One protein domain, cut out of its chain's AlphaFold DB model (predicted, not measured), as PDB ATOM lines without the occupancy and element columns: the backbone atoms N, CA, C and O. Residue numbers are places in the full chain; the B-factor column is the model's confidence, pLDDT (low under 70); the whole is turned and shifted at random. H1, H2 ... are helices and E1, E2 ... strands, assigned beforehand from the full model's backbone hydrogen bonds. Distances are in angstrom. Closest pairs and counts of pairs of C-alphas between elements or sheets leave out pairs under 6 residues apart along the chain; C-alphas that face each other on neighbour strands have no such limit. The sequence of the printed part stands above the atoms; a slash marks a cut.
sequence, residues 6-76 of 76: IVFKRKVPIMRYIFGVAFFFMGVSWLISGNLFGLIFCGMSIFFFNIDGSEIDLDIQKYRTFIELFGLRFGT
ATOM      1  N   ILE A   6      87.535  -4.346  59.707       79.62
ATOM      2  CA  ILE A   6      88.408  -5.427  59.240       79.62
ATOM      3  C   ILE A   6      87.756  -6.041  58.005       79.62
ATOM      4  O   ILE A   6      86.638  -6.540  58.080       79.62
ATOM      5  N   VAL A   7      88.444  -6.008  56.863       77.44
ATOM      6  CA  VAL A   7      87.944  -6.588  55.609       77.44
ATOM      7  C   VAL A   7      88.740  -7.843  55.286       77.44
ATOM      8  O   VAL A   7      89.936  -7.781  55.007       77.44
ATOM      9  N   PHE A   8      88.059  -8.982  55.282       79.25
ATOM     10  CA  PHE A   8      88.592 -10.258  54.841       79.25
ATOM     11  C   PHE A   8      88.103 -10.556  53.422       79.25
ATOM     12  O   PHE A   8      86.929 -10.843  53.189       79.25
ATOM     13  N   LYS A   9      89.011 -10.507  52.447       76.69
ATOM     14  CA  LYS A   9      88.731 -10.963  51.080       76.69
ATOM     15  C   LYS A   9      89.225 -12.389  50.920       76.69
ATOM     16  O   LYS A   9      90.416 -12.650  51.103       76.69
ATOM     17  N   ARG A  10      88.343 -13.313  50.530       76.69
ATOM     18  CA  ARG A  10      88.793 -14.658  50.182       76.69
ATOM     19  C   ARG A  10      89.551 -14.576  48.862       76.69
ATOM     20  O   ARG A  10      89.016 -14.118  47.854       76.69
ATOM     21  N   LYS A  11      90.804 -15.035  48.855       74.81
ATOM     22  CA  LYS A  11      91.566 -15.160  47.609       74.81
ATOM     23  C   LYS A  11      90.833 -16.143  46.700       74.81
ATOM     24  O   LYS A  11      90.685 -17.315  47.048       74.81
ATOM     25  N   VAL A  12      90.371 -15.668  45.549       73.81
ATOM     26  CA  VAL A  12      89.751 -16.548  44.559       73.81
ATOM     27  C   VAL A  12      90.828 -17.465  43.985       73.81
ATOM     28  O   VAL A  12      91.905 -16.984  43.617       73.81
ATOM     29  N   PRO A  13      90.586 -18.786  43.927       81.00
ATOM     30  CA  PRO A  13      91.536 -19.695  43.315       81.00
ATOM     31  C   PRO A  13      91.718 -19.321  41.843       81.00
ATOM     32  O   PRO A  13      90.740 -19.185  41.111       81.00
ATOM     33  N   ILE A  14      92.977 -19.200  41.414       81.62
ATOM     34  CA  ILE A  14      93.369 -18.850  40.036       81.62
ATOM     35  C   ILE A  14      92.654 -19.737  39.004       81.62
ATOM     36  O   ILE A  14      92.260 -19.256  37.947       81.62
ATOM     37  N   MET A  15      92.382 -20.999  39.350       81.94
ATOM     38  CA  MET A  15      91.615 -21.923  38.512       81.94
ATOM     39  C   MET A  15      90.214 -21.410  38.155       81.94
ATOM     40  O   MET A  15      89.810 -21.563  37.009       81.94
ATOM     41  N   ARG A  16      89.477 -20.760  39.072       85.12
ATOM     42  CA  ARG A  16      88.149 -20.195  38.745       85.12
ATOM     43  C   ARG A  16      88.258 -19.103  37.686       85.12
ATOM     44  O   ARG A  16      87.426 -19.058  36.792       85.12
ATOM     45  N   TYR A  17      89.308 -18.285  37.746       84.56
ATOM     46  CA  TYR A  17      89.560 -17.258  36.737       84.56
ATOM     47  C   TYR A  17      89.893 -17.880  35.374       84.56
ATOM     48  O   TYR A  17      89.293 -17.510  34.372       84.56
ATOM     49  N   ILE A  18      90.783 -18.879  35.347       88.31
ATOM     50  CA  ILE A  18      91.151 -19.600  34.117       88.31
ATOM     51  C   ILE A  18      89.919 -20.252  33.481       88.31
ATOM     52  O   ILE A  18      89.687 -20.081  32.286       88.31
ATOM     53  N   PHE A  19      89.100 -20.951  34.272       89.19
ATOM     54  CA  PHE A  19      87.870 -21.567  33.774       89.19
ATOM     55  C   PHE A  19      86.867 -20.524  33.285       89.19
ATOM     56  O   PHE A  19      86.335 -20.687  32.192       89.19
ATOM     57  N   GLY A  20      86.643 -19.441  34.034       88.12
ATOM     58  CA  GLY A  20      85.749 -18.362  33.615       88.12
ATOM     59  C   GLY A  20      86.153 -17.776  32.262       88.12
ATOM     60  O   GLY A  20      85.327 -17.678  31.358       88.12
ATOM     61  N   VAL A  21      87.438 -17.471  32.078       90.50
ATOM     62  CA  VAL A  21      87.958 -16.937  30.811       90.50
ATOM     63  C   VAL A  21      87.831 -17.962  29.677       90.50
ATOM     64  O   VAL A  21      87.364 -17.617  28.593       90.50
ATOM     65  N   ALA A  22      88.182 -19.227  29.918       91.56
ATOM     66  CA  ALA A  22      88.077 -20.285  28.913       91.56
ATOM     67  C   ALA A  22      86.625 -20.519  28.457       91.56
ATOM     68  O   ALA A  22      86.355 -20.567  27.255       91.56
ATOM     69  N   PHE A  23      85.680 -20.603  29.400       90.88
ATOM     70  CA  PHE A  23      84.257 -20.770  29.094       90.88
ATOM     71  C   PHE A  23      83.672 -19.563  28.363       90.88
ATOM     72  O   PHE A  23      82.835 -19.743  27.479       90.88
ATOM     73  N   PHE A  24      84.134 -18.349  28.673       92.19
ATOM     74  CA  PHE A  24      83.717 -17.148  27.958       92.19
ATOM     75  C   PHE A  24      84.149 -17.194  26.485       92.19
ATOM     76  O   PHE A  24      83.310 -17.047  25.599       92.19
ATOM     77  N   PHE A  25      85.424 -17.479  26.198       92.50
ATOM     78  CA  PHE A  25      85.909 -17.585  24.814       92.50
ATOM     79  C   PHE A  25      85.246 -18.727  24.039       92.50
ATOM     80  O   PHE A  25      84.910 -18.566  22.864       92.50
ATOM     81  N   MET A  26      85.014 -19.865  24.696       91.62
ATOM     82  CA  MET A  26      84.293 -20.987  24.101       91.62
ATOM     83  C   MET A  26      82.842 -20.607  23.761       91.62
ATOM     84  O   MET A  26      82.382 -20.887  22.654       91.62
ATOM     85  N   GLY A  27      82.145 -19.916  24.669       90.50
ATOM     86  CA  GLY A  27      80.790 -19.413  24.441       90.50
ATOM     87  C   GLY A  27      80.720 -18.411  23.286       90.50
ATOM     88  O   GLY A  27      79.865 -18.548  22.413       90.50
ATOM     89  N   VAL A  28      81.664 -17.465  23.222       92.12
ATOM     90  CA  VAL A  28      81.767 -16.483  22.128       92.12
ATOM     91  C   VAL A  28      82.026 -17.166  20.781       92.12
ATOM     92  O   VAL A  28      81.362 -16.840  19.801       92.12
ATOM     93  N   SER A  29      82.930 -18.150  20.726       90.94
ATOM     94  CA  SER A  29      83.208 -18.926  19.505       90.94
ATOM     95  C   SER A  29      81.957 -19.638  18.968       90.94
ATOM     96  O   SER A  29      81.656 -19.598  17.770       90.94
ATOM     97  N   TRP A  30      81.161 -20.229  19.863       90.00
ATOM     98  CA  TRP A  30      79.884 -20.850  19.504       90.00
ATOM     99  C   TRP A  30      78.834 -19.849  19.027       90.00
ATOM    100  O   TRP A  30      78.094 -20.142  18.088       90.00
ATOM    101  N   LEU A  31      78.803 -18.661  19.626       90.81
ATOM    102  CA  LEU A  31      77.899 -17.586  19.230       90.81
ATOM    103  C   LEU A  31      78.214 -17.088  17.811       90.81
ATOM    104  O   LEU A  31      77.303 -16.927  17.001       90.81
ATOM    105  N   ILE A  32      79.502 -16.937  17.480       89.75
ATOM    106  CA  ILE A  32      79.969 -16.581  16.127       89.75
ATOM    107  C   ILE A  32      79.601 -17.669  15.107       89.75
ATOM    108  O   ILE A  32      79.267 -17.360  13.967       89.75
ATOM    109  N   SER A  33      79.587 -18.938  15.524       88.62
ATOM    110  CA  SER A  33      79.184 -20.074  14.680       88.62
ATOM    111  C   SER A  33      77.667 -20.147  14.419       88.62
ATOM    112  O   SER A  33      77.195 -21.110  13.821       88.62
ATOM    113  N   GLY A  34      76.886 -19.160  14.877       86.88
ATOM    114  CA  GLY A  34      75.430 -19.110  14.722       86.88
ATOM    115  C   GLY A  34      74.658 -19.885  15.792       86.88
ATOM    116  O   GLY A  34      73.435 -19.985  15.713       86.88
ATOM    117  N   ASN A  35      75.344 -20.429  16.803       87.00
ATOM    118  CA  ASN A  35      74.709 -21.216  17.848       87.00
ATOM    119  C   ASN A  35      74.376 -20.356  19.081       87.00
ATOM    120  O   ASN A  35      75.245 -20.008  19.884       87.00
ATOM    121  N   LEU A  36      73.083 -20.079  19.271       87.25
ATOM    122  CA  LEU A  36      72.549 -19.322  20.410       87.25
ATOM    123  C   LEU A  36      72.835 -19.982  21.770       87.25
ATOM    124  O   LEU A  36      72.860 -19.285  22.785       87.25
ATOM    125  N   PHE A  37      73.126 -21.290  21.817       86.62
ATOM    126  CA  PHE A  37      73.560 -21.960  23.049       86.62
ATOM    127  C   PHE A  37      74.873 -21.382  23.605       86.62
ATOM    128  O   PHE A  37      75.107 -21.459  24.812       86.62
ATOM    129  N   GLY A  38      75.700 -20.730  22.775       85.88
ATOM    130  CA  GLY A  38      76.894 -20.008  23.228       85.88
ATOM    131  C   GLY A  38      76.589 -18.908  24.254       85.88
ATOM    132  O   GLY A  38      77.406 -18.633  25.130       85.88
ATOM    133  N   LEU A  39      75.379 -18.340  24.223       88.44
ATOM    134  CA  LEU A  39      74.937 -17.286  25.139       88.44
ATOM    135  C   LEU A  39      74.786 -17.806  26.580       88.44
ATOM    136  O   LEU A  39      75.125 -17.104  27.532       88.44
ATOM    137  N   ILE A  40      74.373 -19.068  26.742       90.00
ATOM    138  CA  ILE A  40      74.292 -19.742  28.048       90.00
ATOM    139  C   ILE A  40      75.696 -19.964  28.614       90.00
ATOM    140  O   ILE A  40      75.932 -19.687  29.788       90.00
ATOM    141  N   PHE A  41      76.646 -20.394  27.779       87.62
ATOM    142  CA  PHE A  41      78.043 -20.557  28.189       87.62
ATOM    143  C   PHE A  41      78.679 -19.227  28.608       87.62
ATOM    144  O   PHE A  41      79.331 -19.162  29.653       87.62
ATOM    145  N   CYS A  42      78.419 -18.149  27.864       89.44
ATOM    146  CA  CYS A  42      78.822 -16.800  28.259       89.44
ATOM    147  C   CYS A  42      78.203 -16.397  29.606       89.44
ATOM    148  O   CYS A  42      78.922 -15.928  30.486       89.44
ATOM    149  N   GLY A  43      76.905 -16.638  29.816       88.81
ATOM    150  CA  GLY A  43      76.236 -16.355  31.089       88.81
ATOM    151  C   GLY A  43      76.819 -17.148  32.265       88.81
ATOM    152  O   GLY A  43      77.115 -16.576  33.312       88.81
ATOM    153  N   MET A  44      77.065 -18.449  32.087       88.69
ATOM    154  CA  MET A  44      77.683 -19.300  33.110       88.69
ATOM    155  C   MET A  44      79.105 -18.856  33.458       88.69
ATOM    156  O   MET A  44      79.492 -18.906  34.625       88.69
ATOM    157  N   SER A  45      79.875 -18.379  32.476       88.44
ATOM    158  CA  SER A  45      81.249 -17.916  32.693       88.44
ATOM    159  C   SER A  45      81.334 -16.761  33.704       88.44
ATOM    160  O   SER A  45      82.257 -16.723  34.516       88.44
ATOM    161  N   ILE A  46      80.322 -15.882  33.738       85.81
ATOM    162  CA  ILE A  46      80.253 -14.731  34.651       85.81
ATOM    163  C   ILE A  46      80.229 -15.194  36.114       85.81
ATOM    164  O   ILE A  46      80.867 -14.583  36.973       85.81
ATOM    165  N   PHE A  47      79.574 -16.324  36.404       84.44
ATOM    166  CA  PHE A  47      79.481 -16.848  37.767       84.44
ATOM    167  C   PHE A  47      80.833 -17.253  38.361       84.44
ATOM    168  O   PHE A  47      80.994 -17.232  39.585       84.44
ATOM    169  N   PHE A  48      81.820 -17.580  37.524       84.50
ATOM    170  CA  PHE A  48      83.159 -17.946  37.979       84.50
ATOM    171  C   PHE A  48      83.978 -16.754  38.488       84.50
ATOM    172  O   PHE A  48      84.934 -16.964  39.236       84.50
ATOM    173  N   PHE A  49      83.586 -15.522  38.151       82.50
ATOM    174  CA  PHE A  49      84.264 -14.296  38.582       82.50
ATOM    175  C   PHE A  49      83.734 -13.724  39.904       82.50
ATOM    176  O   PHE A  49      84.215 -12.683  40.347       82.50
ATOM    177  N   ASN A  50      82.780 -14.397  40.556       83.62
ATOM    178  CA  ASN A  50      82.323 -14.015  41.892       83.62
ATOM    179  C   ASN A  50      83.426 -14.226  42.938       83.62
ATOM    180  O   ASN A  50      83.987 -15.321  43.073       83.62
ATOM    181  N   ILE A  51      83.693 -13.177  43.707       81.56
ATOM    182  CA  ILE A  51      84.639 -13.161  44.818       81.56
ATOM    183  C   ILE A  51      83.856 -12.994  46.116       81.56
ATOM    184  O   ILE A  51      83.291 -11.938  46.364       81.56
ATOM    185  N   ASP A  52      83.864 -13.998  46.981       80.31
ATOM    186  CA  ASP A  52      83.241 -13.871  48.299       80.31
ATOM    187  C   ASP A  52      84.200 -13.211  49.300       80.31
ATOM    188  O   ASP A  52      85.400 -13.507  49.356       80.31
ATOM    189  N   GLY A  53      83.667 -12.330  50.134       78.31
ATOM    190  CA  GLY A  53      84.387 -11.674  51.210       78.31
ATOM    191  C   GLY A  53      83.491 -11.402  52.409       78.31
ATOM    192  O   GLY A  53      82.269 -11.558  52.372       78.31
ATOM    193  N   SER A  54      84.116 -11.006  53.506       78.44
ATOM    194  CA  SER A  54      83.412 -10.530  54.682       78.44
ATOM    195  C   SER A  54      84.091  -9.309  55.268       78.44
ATOM    196  O   SER A  54      85.314  -9.185  55.264       78.44
ATOM    197  N   GLU A  55      83.278  -8.385  55.750       80.81
ATOM    198  CA  GLU A  55      83.705  -7.240  56.527       80.81
ATOM    199  C   GLU A  55      83.144  -7.340  57.950       80.81
ATOM    200  O   GLU A  55      81.998  -7.736  58.172       80.81
ATOM    201  N   ILE A  56      83.980  -6.985  58.921       79.31
ATOM    202  CA  ILE A  56      83.632  -6.912  60.336       79.31
ATOM    203  C   ILE A  56      83.736  -5.449  60.743       79.31
ATOM    204  O   ILE A  56      84.816  -4.856  60.664       79.31
ATOM    205  N   ASP A  57      82.617  -4.879  61.177       79.56
ATOM    206  CA  ASP A  57      82.574  -3.547  61.770       79.56
ATOM    207  C   ASP A  57      82.690  -3.671  63.294       79.56
ATOM    208  O   ASP A  57      81.779  -4.173  63.957       79.56
ATOM    209  N   LEU A  58      83.830  -3.260  63.850       74.31
ATOM    210  CA  LEU A  58      84.150  -3.370  65.277       74.31
ATOM    211  C   LEU A  58      83.382  -2.356  66.133       74.31
ATOM    212  O   LEU A  58      83.263  -2.563  67.336       74.31
ATOM    213  N   ASP A  59      82.866  -1.279  65.533       76.25
ATOM    214  CA  ASP A  59      82.140  -0.229  66.260       76.25
ATOM    215  C   ASP A  59      80.706  -0.666  66.587       76.25
ATOM    216  O   ASP A  59      80.163  -0.375  67.648       76.25
ATOM    217  N   ILE A  60      80.114  -1.425  65.666       78.94
ATOM    218  CA  ILE A  60      78.726  -1.900  65.732       78.94
ATOM    219  C   ILE A  60      78.667  -3.415  65.994       78.94
ATOM    220  O   ILE A  60      77.586  -3.996  66.027       78.94
ATOM    221  N   GLN A  61      79.833  -4.064  66.132       74.12
ATOM    222  CA  GLN A  61      80.007  -5.520  66.244       74.12
ATOM    223  C   GLN A  61      79.205  -6.300  65.193       74.12
ATOM    224  O   GLN A  61      78.624  -7.350  65.469       74.12
ATOM    225  N   LYS A  62      79.146  -5.768  63.967       78.00
ATOM    226  CA  LYS A  62      78.307  -6.316  62.902       78.00
ATOM    227  C   LYS A  62      79.163  -7.010  61.854       78.00
ATOM    228  O   LYS A  62      80.098  -6.427  61.307       78.00
ATOM    229  N   TYR A  63      78.807  -8.256  61.566       77.44
ATOM    230  CA  TYR A  63      79.377  -9.036  60.476       77.44
ATOM    231  C   TYR A  63      78.558  -8.798  59.208       77.44
ATOM    232  O   TYR A  63      77.331  -8.918  59.236       77.44
ATOM    233  N   ARG A  64      79.223  -8.473  58.101       78.69
ATOM    234  CA  ARG A  64      78.607  -8.417  56.774       78.69
ATOM    235  C   ARG A  64      79.385  -9.282  55.807       78.69
ATOM    236  O   ARG A  64      80.615  -9.333  55.831       78.69
ATOM    237  N   THR A  65      78.661  -9.980  54.952       80.75
ATOM    238  CA  THR A  65      79.238 -10.680  53.809       80.75
ATOM    239  C   THR A  65      79.048  -9.817  52.573       80.75
ATOM    240  O   THR A  65      78.026  -9.153  52.404       80.75
ATOM    241  N   PHE A  66      80.054  -9.804  51.708       83.00
ATOM    242  CA  PHE A  66      79.968  -9.141  50.418       83.00
ATOM    243  C   PHE A  66      80.448 -10.083  49.324       83.00
ATOM    244  O   PHE A  66      81.377 -10.865  49.507       83.00
ATOM    245  N   ILE A  67      79.807  -9.980  48.176       80.75
ATOM    246  CA  ILE A  67      80.192 -10.612  46.930       80.75
ATOM    247  C   ILE A  67      80.765  -9.504  46.055       80.75
ATOM    248  O   ILE A  67      80.149  -8.460  45.867       80.75
ATOM    249  N   GLU A  68      81.968  -9.695  45.543       80.56
ATOM    250  CA  GLU A  68      82.639  -8.770  44.643       80.56
ATOM    251  C   GLU A  68      82.663  -9.373  43.233       80.56
ATOM    252  O   GLU A  68      83.152 -10.479  43.015       80.56
ATOM    253  N   LEU A  69      82.100  -8.644  42.272       80.06
ATOM    254  CA  LEU A  69      82.035  -8.992  40.853       80.06
ATOM    255  C   LEU A  69      82.694  -7.865  40.070       80.06
ATOM    256  O   LEU A  69      82.225  -6.732  40.119       80.06
ATOM    257  N   PHE A  70      83.787  -8.157  39.361       73.12
ATOM    258  CA  PHE A  70      84.510  -7.161  38.551       73.12
ATOM    259  C   PHE A  70      84.839  -5.852  39.310       73.12
ATOM    260  O   PHE A  70      84.832  -4.767  38.737       73.12
ATOM    261  N   GLY A  71      85.121  -5.945  40.617       70.75
ATOM    262  CA  GLY A  71      85.434  -4.800  41.483       70.75
ATOM    263  C   GLY A  71      84.222  -4.092  42.103       70.75
ATOM    264  O   GLY A  71      84.398  -3.285  43.015       70.75
ATOM    265  N   LEU A  72      82.997  -4.422  41.682       75.56
ATOM    266  CA  LEU A  72      81.766  -3.961  42.325       75.56
ATOM    267  C   LEU A  72      81.422  -4.878  43.496       75.56
ATOM    268  O   LEU A  72      81.325  -6.091  43.327       75.56
ATOM    269  N   ARG A  73      81.239  -4.299  44.687       75.69
ATOM    270  CA  ARG A  73      80.858  -5.035  45.899       75.69
ATOM    271  C   ARG A  73      79.352  -4.969  46.111       75.69
ATOM    272  O   ARG A  73      78.789  -3.885  46.226       75.69
ATOM    273  N   PHE A  74      78.740  -6.132  46.240       75.56
ATOM    274  CA  PHE A  74      77.342  -6.341  46.576       75.56
ATOM    275  C   PHE A  74      77.294  -7.047  47.929       75.56
ATOM    276  O   PHE A  74      77.726  -8.189  48.044       75.56
ATOM    277  N   GLY A  75      76.837  -6.367  48.974       65.81
ATOM    278  CA  GLY A  75      76.764  -6.932  50.323       65.81
ATOM    279  C   GLY A  75      75.446  -6.595  51.002       65.81
ATOM    280  O   GLY A  75      74.803  -5.607  50.643       65.81
ATOM    281  N   THR A  76      75.076  -7.416  51.985       53.66
ATOM    282  CA  THR A  76      73.861  -7.271  52.805       53.66
ATOM    283  C   THR A  76      74.250  -6.969  54.252       53.66
ATOM    284  O   THR A  76      75.120  -7.680  54.796       53.66
TER     285      THR A  76
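AT A GLANCE: This is residues 6 to 76 of the 76 residues of an uncharacterized protein of Kordia algicida OT-1 (UniProt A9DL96). The domain is a long rod of two parts set end to end: a helical hairpin, H1 and H2, makes one half, and a strongly twisted sheet of four strands makes the other. E1 leads from the sheet half into H1, H2 folds back beside H1, and E2 and E3 form a long hairpin on the sheet side, with short strands E1 and E4 at the sheet's edges. The printed part has 71 residues with two named helices and four named strands, along the chain E1, H1, H2, E2, E3, E4; the sheet order is E1, E2, E3, E4, all antiparallel, and the class is mixed, helices and strands. The whole is only just loose, close to extended, with a radius of gyration of the C-alphas of 16.2 A and spans of 55 by 22 by 13 A.

HOW THE PARTS SIT: Edge strand E1, residues 6 to 9, is the antiparallel neighbour of E2, residues 50 to 57, at 169 degrees between directions; C-alphas 7 and 55 face each other at 4.4 A, and N 8 and O 54 are within hydrogen-bond range at 2.8 A. H1, residues 14 to 32, and H2, residues 38 to 47, form a helical hairpin: they touch, closest at the C-alphas of Gly 27 and Gly 38, 4.1 A apart, with a shallow tilt of 19 degrees, opposite ways. Every O i to N i+4 pair of H1 is within hydrogen-bond range, and 4 of 6 in H2. H2 is not on the sheet; H1 is only just not on it, with 4 pairs of C-alphas within 10 A. E2 and E3, residues 62 to 69, form a hairpin at 156 degrees; N 53 and O 66 are 2.8 A apart, within hydrogen-bond range. E3 and E4, residues 72 to 75, form another at 145 degrees, with N 67 and O 74 within that range at 2.7 A. E2, E3 and E4 are a meander, each strand the antiparallel neighbour of the one before. From edge to edge the strands' lines turn by 64 degrees. H1 and E3 are apart, for instance, as are E1 and E4.

IN THESE COORDINATES: E1 begins at C-alpha 6, (88.408, -5.427, 59.240), and is 9.9 A long. H1 runs 27.5 A from C-alpha 14, (93.369, -18.850, 40.036), and H2 15.1 A. E2 and E3 are each 22.5 A long. E4, 9.9 A, ends at C-alpha 75, (76.764, -6.932, 50.323).

THE WHOLE: The C-alphas farthest apart, those of Ser 33 and Asp 59, are 55.3 A apart. The printed part has no cut, and the five links are tight. Mean pLDDT of the printed part is 82.6; residues 75 to 76 are under 70.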